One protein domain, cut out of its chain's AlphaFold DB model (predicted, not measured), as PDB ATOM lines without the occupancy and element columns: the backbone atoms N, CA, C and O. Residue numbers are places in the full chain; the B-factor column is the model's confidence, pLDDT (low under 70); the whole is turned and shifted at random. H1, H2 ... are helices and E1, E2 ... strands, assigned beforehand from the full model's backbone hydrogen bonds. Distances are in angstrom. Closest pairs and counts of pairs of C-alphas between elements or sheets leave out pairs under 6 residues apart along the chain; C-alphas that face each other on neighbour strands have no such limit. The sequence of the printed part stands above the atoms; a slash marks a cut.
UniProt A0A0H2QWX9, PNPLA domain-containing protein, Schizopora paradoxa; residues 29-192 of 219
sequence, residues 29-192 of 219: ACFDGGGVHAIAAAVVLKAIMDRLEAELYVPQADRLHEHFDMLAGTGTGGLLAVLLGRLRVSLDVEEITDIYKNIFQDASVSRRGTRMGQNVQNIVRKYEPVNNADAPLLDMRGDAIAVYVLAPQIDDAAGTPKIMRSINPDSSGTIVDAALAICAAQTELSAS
ATOM      1  N   ALA A  29      97.559  51.296  10.322       96.44
ATOM      2  CA  ALA A  29      96.118  51.467  10.155       96.44
ATOM      3  C   ALA A  29      95.386  50.975  11.407       96.44
ATOM      4  O   ALA A  29      95.537  49.826  11.825       96.44
ATOM      5  N   CYS A  30      94.588  51.858  12.003       95.62
ATOM      6  CA  CYS A  30      93.839  51.590  13.224       95.62
ATOM      7  C   CYS A  30      92.339  51.650  12.935       95.62
ATOM      8  O   CYS A  30      91.850  52.639  12.391       95.62
ATOM      9  N   PHE A  31      91.612  50.603  13.315       94.44
ATOM     10  CA  PHE A  31      90.183  50.476  13.067       94.44
ATOM     11  C   PHE A  31      89.397  50.549  14.372       94.44
ATOM     12  O   PHE A  31      89.575  49.732  15.286       94.44
ATOM     13  N   ASP A  32      88.481  51.504  14.438       89.75
ATOM     14  CA  ASP A  32      87.609  51.666  15.591       89.75
ATOM     15  C   ASP A  32      86.517  50.590  15.648       89.75
ATOM     16  O   ASP A  32      86.020  50.078  14.637       89.75
ATOM     17  N   GLY A  33      86.126  50.240  16.872       80.06
ATOM     18  CA  GLY A  33      84.965  49.403  17.138       80.06
ATOM     19  C   GLY A  33      83.652  50.154  16.913       80.06
ATOM     20  O   GLY A  33      83.586  51.376  16.995       80.06
ATOM     21  N   GLY A  34      82.568  49.419  16.658       73.69
ATOM     22  CA  GLY A  34      81.253  50.048  16.473       73.69
ATOM     23  C   GLY A  34      80.186  49.192  15.800       73.69
ATOM     24  O   GLY A  34      79.203  49.739  15.303       73.69
ATOM     25  N   GLY A  35      80.353  47.867  15.728       72.19
ATOM     26  CA  GLY A  35      79.424  47.015  14.981       72.19
ATOM     27  C   GLY A  35      79.686  47.121  13.480       72.19
ATOM     28  O   GLY A  35      80.827  47.006  13.037       72.19
ATOM     29  N   VAL A  36      78.632  47.390  12.706       71.38
ATOM     30  CA  VAL A  36      78.703  47.539  11.240       71.38
ATOM     31  C   VAL A  36      79.604  48.692  10.779       71.38
ATOM     32  O   VAL A  36      80.036  48.689   9.634       71.38
ATOM     33  N   HIS A  37      79.955  49.643  11.653       79.12
ATOM     34  CA  HIS A  37      80.871  50.746  11.325       79.12
ATOM     35  C   HIS A  37      82.280  50.279  10.925       79.12
ATOM     36  O   HIS A  37      82.956  50.987  10.185       79.12
ATOM     37  N   ALA A  38      82.704  49.072  11.321       83.94
ATOM     38  CA  ALA A  38      83.958  48.498  10.826       83.94
ATOM     39  C   ALA A  38      83.947  48.316   9.293       83.94
ATOM     40  O   ALA A  38      84.977  48.467   8.645       83.94
ATOM     41  N   ILE A  39      82.776  48.089   8.686       90.06
ATOM     42  CA  ILE A  39      82.629  48.019   7.224       90.06
ATOM     43  C   ILE A  39      82.893  49.394   6.594       90.06
ATOM     44  O   ILE A  39      83.529  49.476   5.549       90.06
ATOM     45  N   ALA A  40      82.486  50.491   7.246       92.19
ATOM     46  CA  ALA A  40      82.802  51.835   6.763       92.19
ATOM     47  C   ALA A  40      84.318  52.092   6.758       92.19
ATOM     48  O   ALA A  40      84.834  52.676   5.808       92.19
ATOM     49  N   ALA A  41      85.045  51.597   7.767       93.44
ATOM     50  CA  ALA A  41      86.504  51.666   7.785       93.44
ATOM     51  C   ALA A  41      87.136  50.870   6.626       93.44
ATOM     52  O   ALA A  41      88.073  51.359   6.000       93.44
ATOM     53  N   ALA A  42      86.589  49.698   6.283       94.88
ATOM     54  CA  ALA A  42      87.023  48.925   5.117       94.88
ATOM     55  C   ALA A  42      86.771  49.671   3.793       94.88
ATOM     56  O   ALA A  42      87.656  49.708   2.944       94.88
ATOM     57  N   VAL A  43      85.612  50.325   3.640       96.19
ATOM     58  CA  VAL A  43      85.295  51.165   2.465       96.19
ATOM     59  C   VAL A  43      86.294  52.312   2.319       96.19
ATOM     60  O   VAL A  43      86.808  52.553   1.229       96.19
ATOM     61  N   VAL A  44      86.590  53.014   3.417       96.12
ATOM     62  CA  VAL A  44      87.558  54.120   3.411       96.12
ATOM     63  C   VAL A  44      88.954  53.610   3.074       96.12
ATOM     64  O   VAL A  44      89.615  54.193   2.217       96.12
ATOM     65  N   LEU A  45      89.392  52.510   3.692       96.56
ATOM     66  CA  LEU A  45      90.692  51.918   3.399       96.56
ATOM     67  C   LEU A  45      90.790  51.486   1.932       96.56
ATOM     68  O   LEU A  45      91.788  51.790   1.290       96.56
ATOM     69  N   LYS A  46      89.747  50.856   1.376       96.69
ATOM     70  CA  LYS A  46      89.700  50.469  -0.042       96.69
ATOM     71  C   LYS A  46      89.844  51.677  -0.957       96.69
ATOM     72  O   LYS A  46      90.688  51.666  -1.842       96.69
ATOM     73  N   ALA A  47      89.099  52.748  -0.689       96.56
ATOM     74  CA  ALA A  47      89.205  53.983  -1.459       96.56
ATOM     75  C   ALA A  47      90.604  54.620  -1.373       96.56
ATOM     76  O   ALA A  47      91.062  55.213  -2.348       96.56
ATOM     77  N   ILE A  48      91.282  54.512  -0.223       95.50
ATOM     78  CA  ILE A  48      92.671  54.961  -0.073       95.50
ATOM     79  C   ILE A  48      93.592  54.092  -0.931       95.50
ATOM     80  O   ILE A  48      94.292  54.643  -1.776       95.50
ATOM     81  N   MET A  49      93.571  52.765  -0.765       95.81
ATOM     82  CA  MET A  49      94.483  51.868  -1.487       95.81
ATOM     83  C   MET A  49      94.268  51.925  -3.006       95.81
ATOM     84  O   MET A  49      95.244  51.973  -3.746       95.81
ATOM     85  N   ASP A  50      93.022  52.046  -3.471       95.00
ATOM     86  CA  ASP A  50      92.707  52.201  -4.898       95.00
ATOM     87  C   ASP A  50      93.304  53.481  -5.489       95.00
ATOM     88  O   ASP A  50      93.806  53.480  -6.612       95.00
ATOM     89  N   ARG A  51      93.287  54.584  -4.731       94.75
ATOM     90  CA  ARG A  51      93.936  55.834  -5.150       94.75
ATOM     91  C   ARG A  51      95.454  55.720  -5.116       94.75
ATOM     92  O   ARG A  51      96.106  56.250  -6.009       94.75
ATOM     93  N   LEU A  52      96.025  55.028  -4.127       92.69
ATOM     94  CA  LEU A  52      97.469  54.772  -4.097       92.69
ATOM     95  C   LEU A  52      97.913  53.989  -5.341       92.69
ATOM     96  O   LEU A  52      98.925  54.329  -5.951       92.69
ATOM     97  N   GLU A  53      97.137  52.982  -5.745       92.12
ATOM     98  CA  GLU A  53      97.433  52.183  -6.933       92.12
ATOM     99  C   GLU A  53      97.245  52.978  -8.230       92.12
ATOM    100  O   GLU A  53      98.139  52.998  -9.078       92.12
ATOM    101  N   ALA A  54      96.116  53.676  -8.378       92.69
ATOM    102  CA  ALA A  54      95.768  54.364  -9.619       92.69
ATOM    103  C   ALA A  54      96.512  55.693  -9.832       92.69
ATOM    104  O   ALA A  54      96.883  56.013 -10.961       92.69
ATOM    105  N   GLU A  55      96.703  56.486  -8.773       91.69
ATOM    106  CA  GLU A  55      97.204  57.866  -8.872       91.69
ATOM    107  C   GLU A  55      98.669  57.999  -8.443       91.69
ATOM    108  O   GLU A  55      99.383  58.862  -8.956       91.69
ATOM    109  N   LEU A  56      99.131  57.153  -7.517       83.31
ATOM    110  CA  LEU A  56     100.499  57.192  -6.986       83.31
ATOM    111  C   LEU A  56     101.360  56.008  -7.445       83.31
ATOM    112  O   LEU A  56     102.504  55.887  -7.008       83.31
ATOM    113  N   TYR A  57     100.838  55.184  -8.360       85.88
ATOM    114  CA  TYR A  57     101.534  54.062  -8.995       85.88
ATOM    115  C   TYR A  57     102.154  53.077  -7.998       85.88
ATOM    116  O   TYR A  57     103.243  52.559  -8.241       85.88
ATOM    117  N   VAL A  58     101.468  52.820  -6.880       88.94
ATOM    118  CA  VAL A  58     101.849  51.795  -5.901       88.94
ATOM    119  C   VAL A  58     101.243  50.459  -6.344       88.94
ATOM    120  O   VAL A  58     100.043  50.258  -6.157       88.94
ATOM    121  N   PRO A  59     102.011  49.537  -6.955       85.06
ATOM    122  CA  PRO A  59     101.448  48.291  -7.459       85.06
ATOM    123  C   PRO A  59     100.939  47.443  -6.295       85.06
ATOM    124  O   PRO A  59     101.623  47.359  -5.274       85.06
ATOM    125  N   GLN A  60      99.791  46.776  -6.464       88.31
ATOM    126  CA  GLN A  60      99.278  45.832  -5.462       88.31
ATOM    127  C   GLN A  60      99.093  46.512  -4.097       88.31
ATOM    128  O   GLN A  60      99.475  45.987  -3.049       88.31
ATOM    129  N   ALA A  61      98.536  47.726  -4.113       89.88
ATOM    130  CA  ALA A  61      98.262  48.506  -2.909       89.88
ATOM    131  C   ALA A  61      97.361  47.732  -1.925       89.88
ATOM    132  O   ALA A  61      97.460  47.890  -0.713       89.88
ATOM    133  N   ASP A  62      96.522  46.825  -2.415       89.19
ATOM    134  CA  ASP A  62      95.701  45.936  -1.595       89.19
ATOM    135  C   ASP A  62      96.509  44.955  -0.716       89.19
ATOM    136  O   ASP A  62      95.983  44.436   0.276       89.19
ATOM    137  N   ARG A  63      97.806  44.749  -0.989       93.06
ATOM    138  CA  ARG A  63      98.726  43.988  -0.131       93.06
ATOM    139  C   ARG A  63      99.170  44.800   1.073       93.06
ATOM    140  O   ARG A  63     100.310  45.233   1.188       93.06
ATOM    141  N   LEU A  64      98.268  44.947   2.036       95.25
ATOM    142  CA  LEU A  64      98.495  45.795   3.209       95.25
ATOM    143  C   LEU A  64      99.781  45.468   3.987       95.25
ATOM    144  O   LEU A  64     100.393  46.371   4.539       95.25
ATOM    145  N   HIS A  65     100.209  44.205   4.013       94.25
ATOM    146  CA  HIS A  65     101.442  43.772   4.680       94.25
ATOM    147  C   HIS A  65     102.735  44.296   4.031       94.25
ATOM    148  O   HIS A  65     103.775  44.291   4.681       94.25
ATOM    149  N   GLU A  66     102.678  44.768   2.784       93.25
ATOM    150  CA  GLU A  66     103.803  45.416   2.100       93.25
ATOM    151  C   GLU A  66     103.853  46.934   2.376       93.25
ATOM    152  O   GLU A  66     104.918  47.541   2.276       93.25
ATOM    153  N   HIS A  67     102.722  47.543   2.768       91.69
ATOM    154  CA  HIS A  67     102.566  49.004   2.896       91.69
ATOM    155  C   HIS A  67     102.405  49.501   4.337       91.69
ATOM    156  O   HIS A  67     102.662  50.671   4.622       91.69
ATOM    157  N   PHE A  68     101.975  48.632   5.253       95.31
ATOM    158  CA  PHE A  68     101.759  48.944   6.662       95.31
ATOM    159  C   PHE A  68     102.671  48.093   7.549       95.31
ATOM    160  O   PHE A  68     102.823  46.893   7.345       95.31
ATOM    161  N   ASP A  69     103.221  48.699   8.599       94.62
ATOM    162  CA  ASP A  69     103.973  47.983   9.631       94.62
ATOM    163  C   ASP A  69     103.043  47.289  10.632       94.62
ATOM    164  O   ASP A  69     103.405  46.278  11.242       94.62
ATOM    165  N   MET A  70     101.839  47.835  10.828       96.25
ATOM    166  CA  MET A  70     100.851  47.246  11.721       96.25
ATOM    167  C   MET A  70      99.407  47.585  11.363       96.25
ATOM    168  O   MET A  70      99.090  48.688  10.910       96.25
ATOM    169  N   LEU A  71      98.523  46.644  11.681       97.50
ATOM    170  CA  LEU A  71      97.085  46.853  11.767       97.50
ATOM    171  C   LEU A  71      96.652  46.725  13.223       97.50
ATOM    172  O   LEU A  71      97.035  45.786  13.920       97.50
ATOM    173  N   ALA A  72      95.817  47.638  13.687       95.94
ATOM    174  CA  ALA A  72      95.276  47.590  15.034       95.94
ATOM    175  C   ALA A  72      93.770  47.815  15.019       95.94
ATOM    176  O   ALA A  72      93.233  48.450  14.115       95.94
ATOM    177  N   GLY A  73      93.073  47.341  16.043       93.56
ATOM    178  CA  GLY A  73      91.690  47.740  16.218       93.56
ATOM    179  C   GLY A  73      91.073  47.339  17.542       93.56
ATOM    180  O   GLY A  73      91.556  46.453  18.251       93.56
ATOM    181  N   THR A  74      89.975  48.015  17.862       89.69
ATOM    182  CA  THR A  74      89.160  47.766  19.055       89.69
ATOM    183  C   THR A  74      87.850  47.094  18.654       89.69
ATOM    184  O   THR A  74      87.245  47.444  17.639       89.69
ATOM    185  N   GLY A  75      87.387  46.103  19.421       85.31
ATOM    186  CA  GLY A  75      86.115  45.424  19.139       85.31
ATOM    187  C   GLY A  75      86.016  44.931  17.686       85.31
ATOM    188  O   GLY A  75      86.913  44.249  17.196       85.31
ATOM    189  N   THR A  76      84.945  45.299  16.969       88.62
ATOM    190  CA  THR A  76      84.780  44.943  15.547       88.62
ATOM    191  C   THR A  76      85.912  45.445  14.659       88.62
ATOM    192  O   THR A  76      86.293  44.737  13.742       88.62
ATOM    193  N   GLY A  77      86.524  46.596  14.941       92.50
ATOM    194  CA  GLY A  77      87.707  47.033  14.198       92.50
ATOM    195  C   GLY A  77      88.907  46.099  14.398       92.50
ATOM    196  O   GLY A  77      89.672  45.855  13.469       92.50
ATOM    197  N   GLY A  78      89.031  45.480  15.577       92.94
ATOM    198  CA  GLY A  78      90.028  44.436  15.829       92.94
ATOM    199  C   GLY A  78      89.798  43.189  14.970       92.94
ATOM    200  O   GLY A  78      90.753  42.603  14.467       92.94
ATOM    201  N   LEU A  79      88.535  42.820  14.726       93.00
ATOM    202  CA  LEU A  79      88.201  41.740  13.794       93.00
ATOM    203  C   LEU A  79      88.609  42.112  12.362       93.00
ATOM    204  O   LEU A  79      89.164  41.271  11.664       93.00
ATOM    205  N   LEU A  80      88.403  43.366  11.936       95.25
ATOM    206  CA  LEU A  80      88.868  43.838  10.626       95.25
ATOM    207  C   LEU A  80      90.393  43.724  10.495       95.25
ATOM    208  O   LEU A  80      90.878  43.213   9.489       95.25
ATOM    209  N   ALA A  81      91.136  44.125  11.533       96.44
ATOM    210  CA  ALA A  81      92.593  43.996  11.572       96.44
ATOM    211  C   ALA A  81      93.047  42.531  11.438       96.44
ATOM    212  O   ALA A  81      94.001  42.235  10.719       96.44
ATOM    213  N   VAL A  82      92.347  41.597  12.091       95.75
ATOM    214  CA  VAL A  82      92.613  40.153  11.979       95.75
ATOM    215  C   VAL A  82      92.302  39.624  10.581       95.75
ATOM    216  O   VAL A  82      93.106  38.866  10.044       95.75
ATOM    217  N   LEU A  83      91.173  40.013   9.983       95.81
ATOM    218  CA  LEU A  83      90.785  39.568   8.643       95.81
ATOM    219  C   LEU A  83      91.811  40.014   7.596       95.81
ATOM    220  O   LEU A  83      92.353  39.183   6.874       95.81
ATOM    221  N   LEU A  84      92.117  41.309   7.560       96.94
ATOM    222  CA  LEU A  84      92.997  41.893   6.547       96.94
ATOM    223  C   LEU A  84      94.476  41.570   6.791       96.94
ATOM    224  O   LEU A  84      95.231  41.309   5.858       96.94
ATOM    225  N   GLY A  85      94.895  41.579   8.056       96.31
ATOM    226  CA  GLY A  85      96.265  41.285   8.448       96.31
ATOM    227  C   GLY A  85      96.477  39.789   8.572       96.31
ATOM    228  O   GLY A  85      97.018  39.155   7.677       96.31
ATOM    229  N   ARG A  86      96.039  39.196   9.682       94.81
ATOM    230  CA  ARG A  86      96.409  37.821  10.042       94.81
ATOM    231  C   ARG A  86      95.879  36.774   9.058       94.81
ATOM    232  O   ARG A  86      96.610  35.844   8.730       94.81
ATOM    233  N   LEU A  87      94.636  36.907   8.598       95.12
ATOM    234  CA  LEU A  87      94.008  35.961   7.668       95.12
ATOM    235  C   LEU A  87      94.243  36.312   6.192       95.12
ATOM    236  O   LEU A  87      93.963  35.479   5.337       95.12
ATOM    237  N   ARG A  88      94.794  37.498   5.889       94.38
ATOM    238  CA  ARG A  88      95.038  37.980   4.517       94.38
ATOM    239  C   ARG A  88      93.789  37.905   3.621       94.38
ATOM    240  O   ARG A  88      93.891  37.605   2.435       94.38
ATOM    241  N   VAL A  89      92.609  38.166   4.191       95.62
ATOM    242  CA  VAL A  89      91.379  38.377   3.416       95.62
ATOM    243  C   VAL A  89      91.606  39.582   2.506       95.62
ATOM    244  O   VAL A  89      92.150  40.592   2.959       95.62
ATOM    245  N   SER A  90      91.214  39.481   1.235       94.69
ATOM    246  CA  SER A  90      91.351  40.598   0.299       94.69
ATOM    247  C   SER A  90      90.550  41.805   0.774       94.69
ATOM    248  O   SER A  90      89.523  41.663   1.442       94.69
ATOM    249  N   LEU A  91      90.996  43.005   0.398       95.88
ATOM    250  CA  LEU A  91      90.279  44.250   0.675       95.88
ATOM    251  C   LEU A  91      89.065  44.408  -0.266       95.88
ATOM    252  O   LEU A  91      88.934  45.385  -0.998       95.88
ATOM    253  N   ASP A  92      88.188  43.409  -0.261       95.50
ATOM    254  CA  ASP A  92      86.920  43.343  -0.979       95.50
ATOM    255  C   ASP A  92      85.798  43.669   0.018       95.50
ATOM    256  O   ASP A  92      85.607  42.984   1.029       95.50
ATOM    257  N   VAL A  93      85.089  44.771  -0.225       95.12
ATOM    258  CA  VAL A  93      84.093  45.294   0.715       95.12
ATOM    259  C   VAL A  93      82.886  44.366   0.808       95.12
ATOM    260  O   VAL A  93      82.340  44.200   1.903       95.12
ATOM    261  N   GLU A  94      82.460  43.763  -0.299       95.50
ATOM    262  CA  GLU A  94      81.363  42.805  -0.328       95.50
ATOM    263  C   GLU A  94      81.715  41.549   0.477       95.50
ATOM    264  O   GLU A  94      80.947  41.152   1.360       95.50
ATOM    265  N   GLU A  95      82.901  40.978   0.258       95.50
ATOM    266  CA  GLU A  95      83.354  39.787   0.983       95.50
ATOM    267  C   GLU A  95      83.493  40.057   2.487       95.50
ATOM    268  O   GLU A  95      82.995  39.287   3.317       95.50
ATOM    269  N   ILE A  96      84.107  41.185   2.857       95.00
ATOM    270  CA  ILE A  96      84.212  41.613   4.257       95.00
ATOM    271  C   ILE A  96      82.813  41.796   4.851       95.00
ATOM    272  O   ILE A  96      82.535  41.316   5.950       95.00
ATOM    273  N   THR A  97      81.897  42.443   4.132       92.88
ATOM    274  CA  THR A  97      80.520  42.651   4.598       92.88
ATOM    275  C   THR A  97      79.817  41.327   4.887       92.88
ATOM    276  O   THR A  97      79.158  41.193   5.923       92.88
ATOM    277  N   ASP A  98      79.966  40.336   4.014       92.25
ATOM    278  CA  ASP A  98      79.337  39.030   4.187       92.25
ATOM    279  C   ASP A  98      79.971  38.227   5.323       92.25
ATOM    280  O   ASP A  98      79.253  37.601   6.105       92.25
ATOM    281  N   ILE A  99      81.290  38.322   5.511       91.88
ATOM    282  CA  ILE A  99      81.974  37.780   6.692       91.88
ATOM    283  C   ILE A  99      81.380  38.363   7.980       91.88
ATOM    284  O   ILE A  99      81.013  37.615   8.889       91.88
ATOM    285  N   TYR A 100      81.232  39.688   8.055       89.12
ATOM    286  CA  TYR A 100      80.652  40.349   9.223       89.12
ATOM    287  C   TYR A 100      79.204  39.926   9.451       89.12
ATOM    288  O   TYR A 100      78.841  39.567  10.571       89.12
ATOM    289  N   LYS A 101      78.370  39.914   8.405       86.94
ATOM    290  CA  LYS A 101      76.992  39.422   8.516       86.94
ATOM    291  C   LYS A 101      76.972  38.000   9.060       86.94
ATOM    292  O   LYS A 101      76.269  37.760  10.029       86.94
ATOM    293  N   ASN A 102      77.786  37.097   8.518       86.88
ATOM    294  CA  ASN A 102      77.843  35.708   8.964       86.88
ATOM    295  C   ASN A 102      78.261  35.582  10.436       86.88
ATOM    296  O   ASN A 102      77.679  34.790  11.172       86.88
ATOM    297  N   ILE A 103      79.232  36.368  10.905       84.31
ATOM    298  CA  ILE A 103      79.654  36.353  12.315       84.31
ATOM    299  C   ILE A 103      78.552  36.906  13.234       84.31
ATOM    300  O   ILE A 103      78.317  36.348  14.308       84.31
ATOM    301  N   PHE A 104      77.856  37.971  12.819       79.38
ATOM    302  CA  PHE A 104      76.965  38.752  13.687       79.38
ATOM    303  C   PHE A 104      75.453  38.532  13.465       79.38
ATOM    304  O   PHE A 104      74.657  39.117  14.201       79.38
ATOM    305  N   GLN A 105      75.014  37.696  12.513       72.62
ATOM    306  CA  GLN A 105      73.599  37.574  12.107       72.62
ATOM    307  C   GLN A 105      72.633  36.952  13.134       72.62
ATOM    308  O   GLN A 105      71.442  36.859  12.843       72.62
ATOM    309  N   ASP A 106      73.053  36.582  14.353       56.53
ATOM    310  CA  ASP A 106      72.177  35.868  15.292       56.53
ATOM    311  C   ASP A 106      71.830  36.580  16.603       56.53
ATOM    312  O   ASP A 106      72.546  36.590  17.612       56.53
ATOM    313  N   ALA A 107      70.589  37.067  16.603       49.09
ATOM    314  CA  ALA A 107      69.892  37.744  17.685       49.09
ATOM    315  C   ALA A 107      69.333  36.817  18.794       49.09
ATOM    316  O   ALA A 107      68.541  37.269  19.616       49.09
ATOM    317  N   SER A 108      69.756  35.550  18.901       47.25
ATOM    318  CA  SER A 108      69.389  34.687  20.041       47.25
ATOM    319  C   SER A 108      70.475  34.729  21.123       47.25
ATOM    320  O   SER A 108      71.570  34.196  20.947       47.25
ATOM    321  N   VAL A 109      70.172  35.380  22.250       53.22
ATOM    322  CA  VAL A 109      71.094  35.621  23.381       53.22
ATOM    323  C   VAL A 109      71.670  34.320  23.968       53.22
ATOM    324  O   VAL A 109      72.791  34.318  24.461       53.22
ATOM    325  N   SER A 110      70.955  33.197  23.866       49.78
ATOM    326  CA  SER A 110      71.299  31.936  24.538       49.78
ATOM    327  C   SER A 110      72.324  31.047  23.816       49.78
ATOM    328  O   SER A 110      72.833  30.115  24.427       49.78
ATOM    329  N   ARG A 111      72.647  31.297  22.535       52.91
ATOM    330  CA  ARG A 111      73.605  30.476  21.744       52.91
ATOM    331  C   ARG A 111      74.637  31.301  20.966       52.91
ATOM    332  O   ARG A 111      75.273  30.796  20.042       52.91
ATOM    333  N   ARG A 112      74.785  32.582  21.313       60.28
ATOM    334  CA  ARG A 112      75.570  33.537  20.521       60.28
ATOM    335  C   ARG A 112      77.065  33.199  20.503       60.28
ATOM    336  O   ARG A 112      77.646  33.192  19.428       60.28
ATOM    337  N   GLY A 113      77.661  32.840  21.643       61.94
ATOM    338  CA  GLY A 113      79.096  32.520  21.723       61.94
ATOM    339  C   GLY A 113      79.502  31.265  20.939       61.94
ATOM    340  O   GLY A 113      80.455  31.306  20.168       61.94
ATOM    341  N   THR A 114      78.748  30.168  21.067       67.25
ATOM    342  CA  THR A 114      79.074  28.881  20.419       67.25
ATOM    343  C   THR A 114      78.922  28.933  18.900       67.25
ATOM    344  O   THR A 114      79.775  28.444  18.164       67.25
ATOM    345  N   ARG A 115      77.853  29.564  18.412       73.69
ATOM    346  CA  ARG A 115      77.550  29.648  16.979       73.69
ATOM    347  C   ARG A 115      78.446  30.651  16.253       73.69
ATOM    348  O   ARG A 115      78.892  30.385  15.146       73.69
ATOM    349  N   MET A 116      78.781  31.757  16.909       75.94
ATOM    350  CA  MET A 116      79.760  32.714  16.403       75.94
ATOM    351  C   MET A 116      81.167  32.118  16.360       75.94
ATOM    352  O   MET A 116      81.837  32.263  15.344       75.94
ATOM    353  N   GLY A 117      81.590  31.401  17.409       81.94
ATOM    354  CA  GLY A 117      82.845  30.649  17.390       81.94
ATOM    355  C   GLY A 117      82.914  29.708  16.185       81.94
ATOM    356  O   GLY A 117      83.903  29.716  15.460       81.94
ATOM    357  N   GLN A 118      81.819  29.000  15.883       84.69
ATOM    358  CA  GLN A 118      81.728  28.152  14.691       84.69
ATOM    359  C   GLN A 118      81.834  28.942  13.376       84.69
ATOM    360  O   GLN A 118      82.514  28.501  12.449       84.69
ATOM    361  N   ASN A 119      81.188  30.105  13.281       87.88
ATOM    362  CA  ASN A 119      81.250  30.955  12.089       87.88
ATOM    363  C   ASN A 119      82.668  31.497  11.866       87.88
ATOM    364  O   ASN A 119      83.171  31.447  10.746       87.88
ATOM    365  N   VAL A 120      83.341  31.937  12.934       87.69
ATOM    366  CA  VAL A 120      84.746  32.365  12.885       87.69
ATOM    367  C   VAL A 120      85.647  31.195  12.502       87.69
ATOM    368  O   VAL A 120      86.474  31.356  11.613       87.69
ATOM    369  N   GLN A 121      85.457  30.006  13.075       90.06
ATOM    370  CA  GLN A 121      86.201  28.807  12.674       90.06
ATOM    371  C   GLN A 121      86.041  28.504  11.182       90.06
ATOM    372  O   GLN A 121      87.020  28.176  10.522       90.06
ATOM    373  N   ASN A 122      84.836  28.638  10.623       90.38
ATOM    374  CA  ASN A 122      84.610  28.421   9.191       90.38
ATOM    375  C   ASN A 122      85.369  29.438   8.328       90.38
ATOM    376  O   ASN A 122      85.897  29.079   7.279       90.38
ATOM    377  N   ILE A 123      85.458  30.688   8.785       91.62
ATOM    378  CA  ILE A 123      86.254  31.729   8.128       91.62
ATOM    379  C   ILE A 123      87.744  31.395   8.235       91.62
ATOM    380  O   ILE A 123      88.426  31.365   7.218       91.62
ATOM    381  N   VAL A 124      88.246  31.057   9.424       91.88
ATOM    382  CA  VAL A 124      89.650  30.661   9.623       91.88
ATOM    383  C   VAL A 124      90.013  29.489   8.708       91.88
ATOM    384  O   VAL A 124      91.002  29.562   7.991       91.88
ATOM    385  N   ARG A 125      89.165  28.456   8.631       90.81
ATOM    386  CA  ARG A 125      89.346  27.311   7.721       90.81
ATOM    387  C   ARG A 125      89.418  27.698   6.243       90.81
ATOM    388  O   ARG A 125      90.104  27.023   5.487       90.81
ATOM    389  N   LYS A 126      88.688  28.740   5.828       91.75
ATOM    390  CA  LYS A 126      88.672  29.225   4.440       91.75
ATOM    391  C   LYS A 126      89.989  29.915   4.063       91.75
ATOM    392  O   LYS A 126      90.415  29.777   2.922       91.75
ATOM    393  N   TYR A 127      90.602  30.655   4.989       91.50
ATOM    394  CA  TYR A 127      91.756  31.520   4.694       91.50
ATOM    395  C   TYR A 127      93.101  31.002   5.224       91.50
ATOM    396  O   TYR A 127      94.154  31.482   4.804       91.50
ATOM    397  N   GLU A 128      93.107  30.016   6.120       88.12
ATOM    398  CA  GLU A 128      94.342  29.358   6.544       88.12
ATOM    399  C   GLU A 128      94.772  28.277   5.538       88.12
ATOM    400  O   GLU A 128      93.975  27.401   5.194       88.12
ATOM    401  N   PRO A 129      96.040  28.285   5.079       73.25
ATOM    402  CA  PRO A 129      96.542  27.348   4.071       73.25
ATOM    403  C   PRO A 129      96.528  25.885   4.533       73.25
ATOM    404  O   PRO A 129      96.457  24.973   3.712       73.25
ATOM    405  N   VAL A 130      96.562  25.649   5.845       74.88
ATOM    406  CA  VAL A 130      96.253  24.352   6.450       74.88
ATOM    407  C   VAL A 130      94.903  24.542   7.112       74.88
ATOM    408  O   VAL A 130      94.828  25.365   8.012       74.88
ATOM    409  N   ASN A 131      93.872  23.824   6.657       68.62
ATOM    410  CA  ASN A 131      92.481  23.860   7.137       68.62
ATOM    411  C   ASN A 131      92.375  23.614   8.664       68.62
ATOM    412  O   ASN A 131      91.943  22.558   9.125       68.62
ATOM    413  N   ASN A 132      92.829  24.586   9.449       79.56
ATOM    414  CA  ASN A 132      93.083  24.520  10.874       79.56
ATOM    415  C   ASN A 132      92.147  25.518  11.543       79.56
ATOM    416  O   ASN A 132      92.410  26.716  11.578       79.56
ATOM    417  N   ALA A 133      91.034  25.004  12.059       79.94
ATOM    418  CA  ALA A 133      90.015  25.806  12.729       79.94
ATOM    419  C   ALA A 133      90.560  26.562  13.953       79.94
ATOM    420  O   ALA A 133      90.031  27.615  14.303       79.94
ATOM    421  N   ASP A 134      91.618  26.026  14.563       85.44
ATOM    422  CA  ASP A 134      92.226  26.511  15.799       85.44
ATOM    423  C   ASP A 134      93.583  27.171  15.513       85.44
ATOM    424  O   ASP A 134      94.523  27.094  16.306       85.44
ATOM    425  N   ALA A 135      93.703  27.807  14.342       90.06
ATOM    426  CA  ALA A 135      94.924  28.490  13.950       90.06
ATOM    427  C   ALA A 135      95.342  29.533  15.004       90.06
ATOM    428  O   ALA A 135      94.501  30.300  15.504       90.06
ATOM    429  N   PRO A 136      96.643  29.584  15.343       92.56
ATOM    430  CA  PRO A 136      97.143  30.525  16.328       92.56
ATOM    431  C   PRO A 136      96.987  31.955  15.813       92.56
ATOM    432  O   PRO A 136      97.139  32.220  14.616       92.56
ATOM    433  N   LEU A 137      96.735  32.896  16.725       93.25
ATOM    434  CA  LEU A 137      96.795  34.320  16.393       93.25
ATOM    435  C   LEU A 137      98.214  34.720  15.962       93.25
ATOM    436  O   LEU A 137      98.357  35.611  15.128       93.25
ATOM    437  N   LEU A 138      99.236  34.048  16.503       93.50
ATOM    438  CA  LEU A 138     100.627  34.191  16.082       93.50
ATOM    439  C   LEU A 138     100.753  33.958  14.567       93.50
ATOM    440  O   LEU A 138     100.330  32.922  14.055       93.50
ATOM    441  N   ASP A 139     101.317  34.931  13.858       92.44
ATOM    442  CA  ASP A 139     101.672  34.842  12.445       92.44
ATOM    443  C   ASP A 139     103.179  34.600  12.342       92.44
ATOM    444  O   ASP A 139     103.983  35.460  12.694       92.44
ATOM    445  N   MET A 140     103.563  33.407  11.892       90.38
ATOM    446  CA  MET A 140     104.968  33.034  11.702       90.38
ATOM    447  C   MET A 140     105.453  33.254  10.264       90.38
ATOM    448  O   MET A 140     106.572  32.861   9.927       90.38
ATOM    449  N   ARG A 141     104.617  33.826   9.389       91.19
ATOM    450  CA  ARG A 141     105.007  34.122   8.007       91.19
ATOM    451  C   ARG A 141     106.129  35.166   7.998       91.19
ATOM    452  O   ARG A 141     106.127  36.096   8.799       91.19
ATOM    453  N   GLY A 142     107.090  35.026   7.083       91.19
ATOM    454  CA  GLY A 142     108.222  35.960   6.979       91.19
ATOM    455  C   GLY A 142     107.814  37.382   6.576       91.19
ATOM    456  O   GLY A 142     108.527  38.333   6.869       91.19
ATOM    457  N   ASP A 143     106.651  37.516   5.940       92.75
ATOM    458  CA  ASP A 143     105.998  38.758   5.527       92.75
ATOM    459  C   ASP A 143     104.850  39.165   6.479       92.75
ATOM    460  O   ASP A 143     103.975  39.942   6.105       92.75
ATOM    461  N   ALA A 144     104.781  38.603   7.693       93.56
ATOM    462  CA  ALA A 144     103.726  38.902   8.660       93.56
ATOM    463  C   ALA A 144     103.629  40.405   8.978       93.56
ATOM    464  O   ALA A 144     104.593  41.024   9.429       93.56
ATOM    465  N   ILE A 145     102.427  40.969   8.831       95.50
ATOM    466  CA  ILE A 145     102.093  42.288   9.373       95.50
ATOM    467  C   ILE A 145     101.670  42.150  10.834       95.50
ATOM    468  O   ILE A 145     100.908  41.247  11.197       95.50
ATOM    469  N   ALA A 146     102.146  43.053  11.691       95.81
ATOM    470  CA  ALA A 146     101.780  43.024  13.098       95.81
ATOM    471  C   ALA A 146     100.300  43.388  13.279       95.81
ATOM    472  O   ALA A 146      99.865  44.467  12.887       95.81
ATOM    473  N   VAL A 147      99.523  42.500  13.898       96.88
ATOM    474  CA  VAL A 147      98.103  42.712  14.193       96.88
ATOM    475  C   VAL A 147      97.904  42.860  15.692       96.88
ATOM    476  O   VAL A 147      98.315  41.995  16.469       96.88
ATOM    477  N   TYR A 148      97.226  43.935  16.089       94.88
ATOM    478  CA  TYR A 148      96.879  44.243  17.471       94.88
ATOM    479  C   TYR A 148      95.362  44.267  17.648       94.88
ATOM    480  O   TYR A 148      94.659  45.066  17.032       94.88
ATOM    481  N   VAL A 149      94.857  43.418  18.537       91.81
ATOM    482  CA  VAL A 149      93.439  43.379  18.904       91.81
ATOM    483  C   VAL A 149      93.291  43.841  20.341       91.81
ATOM    484  O   VAL A 149      93.872  43.253  21.253       91.81
ATOM    485  N   LEU A 150      92.491  44.884  20.537       88.38
ATOM    486  CA  LEU A 150      92.137  45.399  21.849       88.38
ATOM    487  C   LEU A 150      90.711  44.956  22.183       88.38
ATOM    488  O   LEU A 150      89.747  45.348  21.514       88.38
ATOM    489  N   ALA A 151      90.584  44.148  23.232       79.75
ATOM    490  CA  ALA A 151      89.307  43.693  23.763       79.75
ATOM    491  C   ALA A 151      89.217  44.014  25.266       79.75
ATOM    492  O   ALA A 151      90.213  43.877  25.980       79.75
ATOM    493  N   PRO A 152      88.054  44.442  25.780       67.88
ATOM    494  CA  PRO A 152      87.860  44.562  27.217       67.88
ATOM    495  C   PRO A 152      87.910  43.179  27.872       67.88
ATOM    496  O   PRO A 152      87.416  42.193  27.323       67.88
ATOM    497  N   GLN A 153      88.508  43.115  29.058       64.75
ATOM    498  CA  GLN A 153      88.512  41.918  29.885       64.75
ATOM    499  C   GLN A 153      87.326  41.990  30.852       64.75
ATOM    500  O   GLN A 153      87.261  42.891  31.680       64.75
ATOM    501  N   ILE A 154      86.369  41.068  30.717       56.16
ATOM    502  CA  ILE A 154      85.112  41.082  31.494       56.16
ATOM    503  C   ILE A 154      85.343  40.699  32.964       56.16
ATOM    504  O   ILE A 154      84.625  41.166  33.841       56.16
ATOM    505  N   ASP A 155      86.381  39.906  33.239       57.50
ATOM    506  CA  ASP A 155      86.609  39.308  34.561       57.50
ATOM    507  C   ASP A 155      87.600  40.090  35.441       57.50
ATOM    508  O   ASP A 155      87.883  39.679  36.566       57.50
ATOM    509  N   ASP A 156      88.155  41.204  34.951       54.91
ATOM    510  CA  ASP A 156      89.084  42.025  35.728       54.91
ATOM    511  C   ASP A 156      88.363  43.241  36.320       54.91
ATOM    512  O   ASP A 156      88.040  44.201  35.618       54.91
ATOM    513  N   ALA A 157      88.148  43.222  37.637       54.97
ATOM    514  CA  ALA A 157      87.605  44.357  38.381       54.97
ATOM    515  C   ALA A 157      88.459  45.636  38.237       54.97
ATOM    516  O   ALA A 157      87.958  46.729  38.499       54.97
ATOM    517  N   ALA A 158      89.726  45.515  37.812       62.84
ATOM    518  CA  ALA A 158      90.607  46.645  37.527       62.84
ATOM    519  C   ALA A 158      90.390  47.276  36.136       62.84
ATOM    520  O   ALA A 158      90.928  48.352  35.873       62.84
ATOM    521  N   GLY A 159      89.596  46.656  35.252       61.47
ATOM    522  CA  GLY A 159      89.277  47.198  33.927       61.47
ATOM    523  C   GLY A 159      90.449  47.192  32.938       61.47
ATOM    524  O   GLY A 159      90.450  47.980  31.989       61.47
ATOM    525  N   THR A 160      91.455  46.337  33.144       66.19
ATOM    526  CA  THR A 160      92.627  46.273  32.265       66.19
ATOM    527  C   THR A 160      92.228  45.737  30.882       66.19
ATOM    528  O   THR A 160      91.634  44.661  30.787       66.19
ATOM    529  N   PRO A 161      92.536  46.441  29.776       71.25
ATOM    530  CA  PRO A 161      92.242  45.934  28.442       71.25
ATOM    531  C   PRO A 161      93.153  44.750  28.099       71.25
ATOM    532  O   PRO A 161      94.372  44.807  28.283       71.25
ATOM    533  N   LYS A 162      92.579  43.692  27.519       79.62
ATOM    534  CA  LYS A 162      93.342  42.578  26.956       79.62
ATOM    535  C   LYS A 162      93.841  42.975  25.568       79.62
ATOM    536  O   LYS A 162      93.052  43.179  24.645       79.62
ATOM    537  N   ILE A 163      95.161  43.067  25.424       87.31
ATOM    538  CA  ILE A 163      95.824  43.322  24.141       87.31
ATOM    539  C   ILE A 163      96.362  41.997  23.607       87.31
ATOM    540  O   ILE A 163      97.277  41.412  24.185       87.31
ATOM    541  N   MET A 164      95.813  41.540  22.489       90.38
ATOM    542  CA  MET A 164      96.258  40.334  21.791       90.38
ATOM    543  C   MET A 164      97.082  40.740  20.568       90.38
ATOM    544  O   MET A 164      96.739  41.703  19.883       90.38
ATOM    545  N   ARG A 165      98.192  40.040  20.315       92.62
ATOM    546  CA  ARG A 165      99.186  40.428  19.302       92.62
ATOM    547  C   ARG A 165      99.542  39.232  18.431       92.62
ATOM    548  O   ARG A 165      99.902  38.192  18.978       92.62
ATOM    549  N   SER A 166      99.515  39.390  17.108       93.12
ATOM    550  CA  SER A 166      99.915  38.325  16.171       93.12
ATOM    551  C   SER A 166     101.422  38.091  16.093       93.12
ATOM    552  O   SER A 166     101.850  37.160  15.435       93.12
ATOM    553  N   ILE A 167     102.235  38.917  16.747       90.25
ATOM    554  CA  ILE A 167     103.702  38.795  16.745       90.25
ATOM    555  C   ILE A 167     104.260  38.363  18.102       90.25
ATOM    556  O   ILE A 167     105.470  38.354  18.294       90.25
ATOM    557  N   ASN A 168     103.391  38.073  19.077       86.38
ATOM    558  CA  ASN A 168     103.831  37.673  20.407       86.38
ATOM    559  C   ASN A 168     103.960  36.141  20.481       86.38
ATOM    560  O   ASN A 168     102.921  35.479  20.552       86.38
ATOM    561  N   PRO A 169     105.180  35.572  20.500       79.19
ATOM    562  CA  PRO A 169     105.372  34.124  20.559       79.19
ATOM    563  C   PRO A 169     104.872  33.513  21.875       79.19
ATOM    564  O   PRO A 169     104.500  32.344  21.899       79.19
ATOM    565  N   ASP A 170     104.788  34.309  22.944       78.25
ATOM    566  CA  ASP A 170     104.298  33.865  24.253       78.25
ATOM    567  C   ASP A 170     102.759  33.865  24.335       78.25
ATOM    568  O   ASP A 170     102.170  33.412  25.318       78.25
ATOM    569  N   SER A 171     102.073  34.388  23.311       72.00
ATOM    570  CA  SER A 171     100.612  34.404  23.242       72.00
ATOM    571  C   SER A 171     100.087  33.077  22.693       72.00
ATOM    572  O   SER A 171     100.096  32.850  21.486       72.00
ATOM    573  N   SER A 172      99.524  32.234  23.560       75.19
ATOM    574  CA  SER A 172      98.920  30.944  23.182       75.19
ATOM    575  C   SER A 172      97.501  31.040  22.593       75.19
ATOM    576  O   SER A 172      96.835  30.021  22.434       75.19
ATOM    577  N   GLY A 173      96.991  32.248  22.337       86.38
ATOM    578  CA  GLY A 173      95.618  32.460  21.870       86.38
ATOM    579  C   GLY A 173      95.416  32.125  20.391       86.38
ATOM    580  O   GLY A 173      96.268  32.419  19.549       86.38
ATOM    581  N   THR A 174      94.253  31.570  20.062       92.12
ATOM    582  CA  THR A 174      93.815  31.335  18.680       92.12
ATOM    583  C   THR A 174      93.167  32.581  18.070       92.12
ATOM    584  O   THR A 174      92.787  33.529  18.766       92.12
ATOM    585  N   ILE A 175      92.993  32.577  16.746       92.19
ATOM    586  CA  ILE A 175      92.194  33.597  16.049       92.19
ATOM    587  C   ILE A 175      90.743  33.600  16.565       92.19
ATOM    588  O   ILE A 175      90.132  34.659  16.723       92.19
ATOM    589  N   VAL A 176      90.208  32.419  16.886       90.38
ATOM    590  CA  VAL A 176      88.863  32.260  17.451       90.38
ATOM    591  C   VAL A 176      88.780  32.904  18.835       90.38
ATOM    592  O   VAL A 176      87.838  33.651  19.083       90.38
ATOM    593  N   ASP A 177      89.777  32.711  19.704       88.88
ATOM    594  CA  ASP A 177      89.815  33.347  21.031       88.88
ATOM    595  C   ASP A 177      89.805  34.873  20.933       88.88
ATOM    596  O   ASP A 177      89.122  35.545  21.709       88.88
ATOM    597  N   ALA A 178      90.532  35.430  19.958       89.38
ATOM    598  CA  ALA A 178      90.538  36.867  19.702       89.38
ATOM    599  C   ALA A 178      89.150  37.366  19.280       89.38
ATOM    600  O   ALA A 178      88.653  38.357  19.819       89.38
ATOM    601  N   ALA A 179      88.491  36.653  18.365       87.75
ATOM    602  CA  ALA A 179      87.144  36.991  17.914       87.75
ATOM    603  C   ALA A 179      86.090  36.838  19.026       87.75
ATOM    604  O   ALA A 179      85.207  37.684  19.162       87.75
ATOM    605  N   LEU A 180      86.188  35.800  19.862       84.00
ATOM    606  CA  LEU A 180      85.311  35.621  21.021       84.00
ATOM    607  C   LEU A 180      85.486  36.765  22.031       84.00
ATOM    608  O   LEU A 180      84.486  37.317  22.497       84.00
ATOM    609  N   ALA A 181      86.729  37.169  22.315       82.31
ATOM    610  CA  ALA A 181      87.032  38.283  23.216       82.31
ATOM    611  C   ALA A 181      86.473  39.624  22.702       82.31
ATOM    612  O   ALA A 181      85.884  40.383  23.472       82.31
ATOM    613  N   ILE A 182      86.584  39.892  21.396       82.38
ATOM    614  CA  ILE A 182      85.989  41.069  20.737       82.38
ATOM    615  C   ILE A 182      84.481  41.160  20.998       82.38
ATOM    616  O   ILE A 182      83.947  42.234  21.279       82.38
ATOM    617  N   CYS A 183      83.782  40.037  20.891       70.38
ATOM    618  CA  CYS A 183      82.325  40.011  20.916       70.38
ATOM    619  C   CYS A 183      81.746  40.017  22.329       70.38
ATOM    620  O   CYS A 183      80.653  40.546  22.538       70.38
ATOM    621  N   ALA A 184      82.493  39.492  23.301       67.19
ATOM    622  CA  ALA A 184      82.125  39.550  24.709       67.19
ATOM    623  C   ALA A 184      81.913  41.014  25.174       67.19
ATOM    624  O   ALA A 184      80.985  41.312  25.928       67.19
ATOM    625  N   ALA A 185      82.672  41.955  24.601       57.59
ATOM    626  CA  ALA A 185      82.507  43.401  24.776       57.59
ATOM    627  C   ALA A 185      81.169  43.965  24.262       57.59
ATOM    628  O   ALA A 185      80.591  44.887  24.837       57.59
ATOM    629  N   GLN A 186      80.674  43.450  23.132       56.38
ATOM    630  CA  GLN A 186      79.480  43.979  22.463       56.38
ATOM    631  C   GLN A 186      78.177  43.527  23.132       56.38
ATOM    632  O   GLN A 186      77.144  44.200  23.028       56.38
ATOM    633  N   THR A 187      78.208  42.404  23.852       49.59
ATOM    634  CA  THR A 187      77.084  41.943  24.677       49.59
ATOM    635  C   THR A 187      76.748  42.908  25.816       49.59
ATOM    636  O   THR A 187      75.571  43.051  26.142       49.59
ATOM    637  N   GLU A 188      77.719  43.657  26.343       44.16
ATOM    638  CA  GLU A 188      77.463  44.683  27.365       44.16
ATOM    639  C   GLU A 188      76.914  45.988  26.771       44.16
ATOM    640  O   GLU A 188      75.949  46.552  27.285       44.16
ATOM    641  N   LEU A 189      77.448  46.443  25.633       36.03
ATOM    642  CA  LEU A 189      76.966  47.654  24.949       36.03
ATOM    643  C   LEU A 189      75.532  47.504  24.417       36.03
ATOM    644  O   LEU A 189      74.755  48.455  24.465       36.03
ATOM    645  N   SER A 190      75.144  46.301  23.979       35.69
ATOM    646  CA  SER A 190      73.751  45.996  23.606       35.69
ATOM    647  C   SER A 190      72.819  45.785  24.809       35.69
ATOM    648  O   SER A 190      71.607  45.966  24.687       35.69
ATOM    649  N   ALA A 191      73.354  45.455  25.989       34.59
ATOM    650  CA  ALA A 191      72.593  45.477  27.237       34.59
ATOM    651  C   ALA A 191      72.413  46.912  27.776       34.59
ATOM    652  O   ALA A 191      71.353  47.224  28.322       34.59
ATOM    653  N   SER A 192      73.410  47.780  27.561       30.72
ATOM    654  CA  SER A 192      73.451  49.198  27.954       30.72
ATOM    655  C   SER A 192      72.634  50.119  27.032       30.72
ATOM    656  O   SER A 192      72.065  51.108  27.493       30.72
TER     657      SER A 192
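AT A GLANCE: This is residues 29 to 192 of the 219 residues of the protein "PNPLA domain-containing protein" of Schizopora paradoxa (UniProt A0A0H2QWX9). A mixed sheet of four strands has helices packed over one face and no named helix on the other; H3 sits in the core above the sheet, with H1 and H6 to either side of it and the hairpin of H4 and H5 beyond it, on the side away from the strands. The 164 printed residues hold six named helices and four named strands, in the order E1 H1 H2 E2 H3 H4 H5 E3 E4 H6. The sheet runs E1 E2 E3 E4, parallel from E1 to E3 and antiparallel between E3 and E4, and the class is mixed, helices and strands. The whole is compact, with a radius of gyration of the C-alphas of 15.5 A and spans of 49 by 33 by 32 A.

HOW THE PARTS SIT: E1, residues 29 to 31, is an edge strand, and a tight link joins it to H1, residues 37 to 55. H2, residues 64 to 67, only grazes the sheet with its residues 64 to 65. E2, residues 70 to 74, is parallel to E1 at 14 degrees, with N 31 and O 72 2.8 A apart, within hydrogen-bond range. E1, H1, H2 and E2 form a strand-helix-strand unit, two parallel neighbour strands with helices between, and its crossover is right-handed. H3, residues 76 to 86, is the hub, touching three other helices. Its height over the sheet is 7.0 A, and it lies over E2, along the strands at 16 degrees on the local plane. H1 touches H3 with residues 38 to 42 alone, the same way at a steep tilt of 43 degrees; the closest C-alphas are those of Ala 38 and Gly 77, 5.3 A apart. H2 and H3 only just touch, with 3 pairs of C-alphas within 8 A, the closest those of His 65 and Gly 85 at 6.9 A. H4, residues 93 to 104, touches H1 at a shallow tilt of 18 degrees, opposite ways, closest at the C-alphas of Val 43 and Val 93, 6.2 A. H4 and H5, residues 112 to 127, are a helical hairpin with closest C-alphas Ile 103 and Met 116 at 5.5 A; neither is on the sheet. E3, residues 146 to 152, is parallel to E2 at 12 degrees, with N 71 and O 146 2.8 A apart, and E2, H3, H4, H5 and E3 form a second such unit. E4, residues 161 to 165, forms a hairpin with E3, antiparallel at 159 degrees, with N 162 and O 151 2.8 A apart. H6, residues 175 to 192, lies over E3 and E4 on the same face as H3, at a height over the sheet of 7.8 A. H6 touches H3 at a shallow tilt of 12 degrees, opposite ways, closest at the C-alphas of Leu 79 and Ala 179, 6.4 A. H6 also touches H5, closest at the C-alphas of Val 120 and Val 176, 6.1 A. H1 and H6 are apart. Every O i to N i+4 pair is within hydrogen-bond range in H1, H3, H4 and H5, against 10 of 14 in H6; H2 is too short for such a pair.

IN THESE COORDINATES: E1 begins at C-alpha 29, (96.118, 51.467, 10.155). H1 spans 26.9 A, H3 14.7 A, H4 16.2 A and H5 22.7 A from first to last C-alpha. E2 spans 13.8 A, E3 19.9 A and E4 12.7 A. H3 begins at C-alpha 76, (84.780, 44.943, 15.547). H6 spans 27.1 A and ends at C-alpha 192, (73.451, 49.198, 27.954).

THE WHOLE: The C-alphas farthest apart are those of Tyr 57 and Ala 157, 50.3 A. The printed part has no cut. The link from H5 to E3, residues 128 to 145, is long. The mean pLDDT of the printed part is 83.4; residues 106 to 114, 131, 152 to 160 and 184 to 192 are under 70.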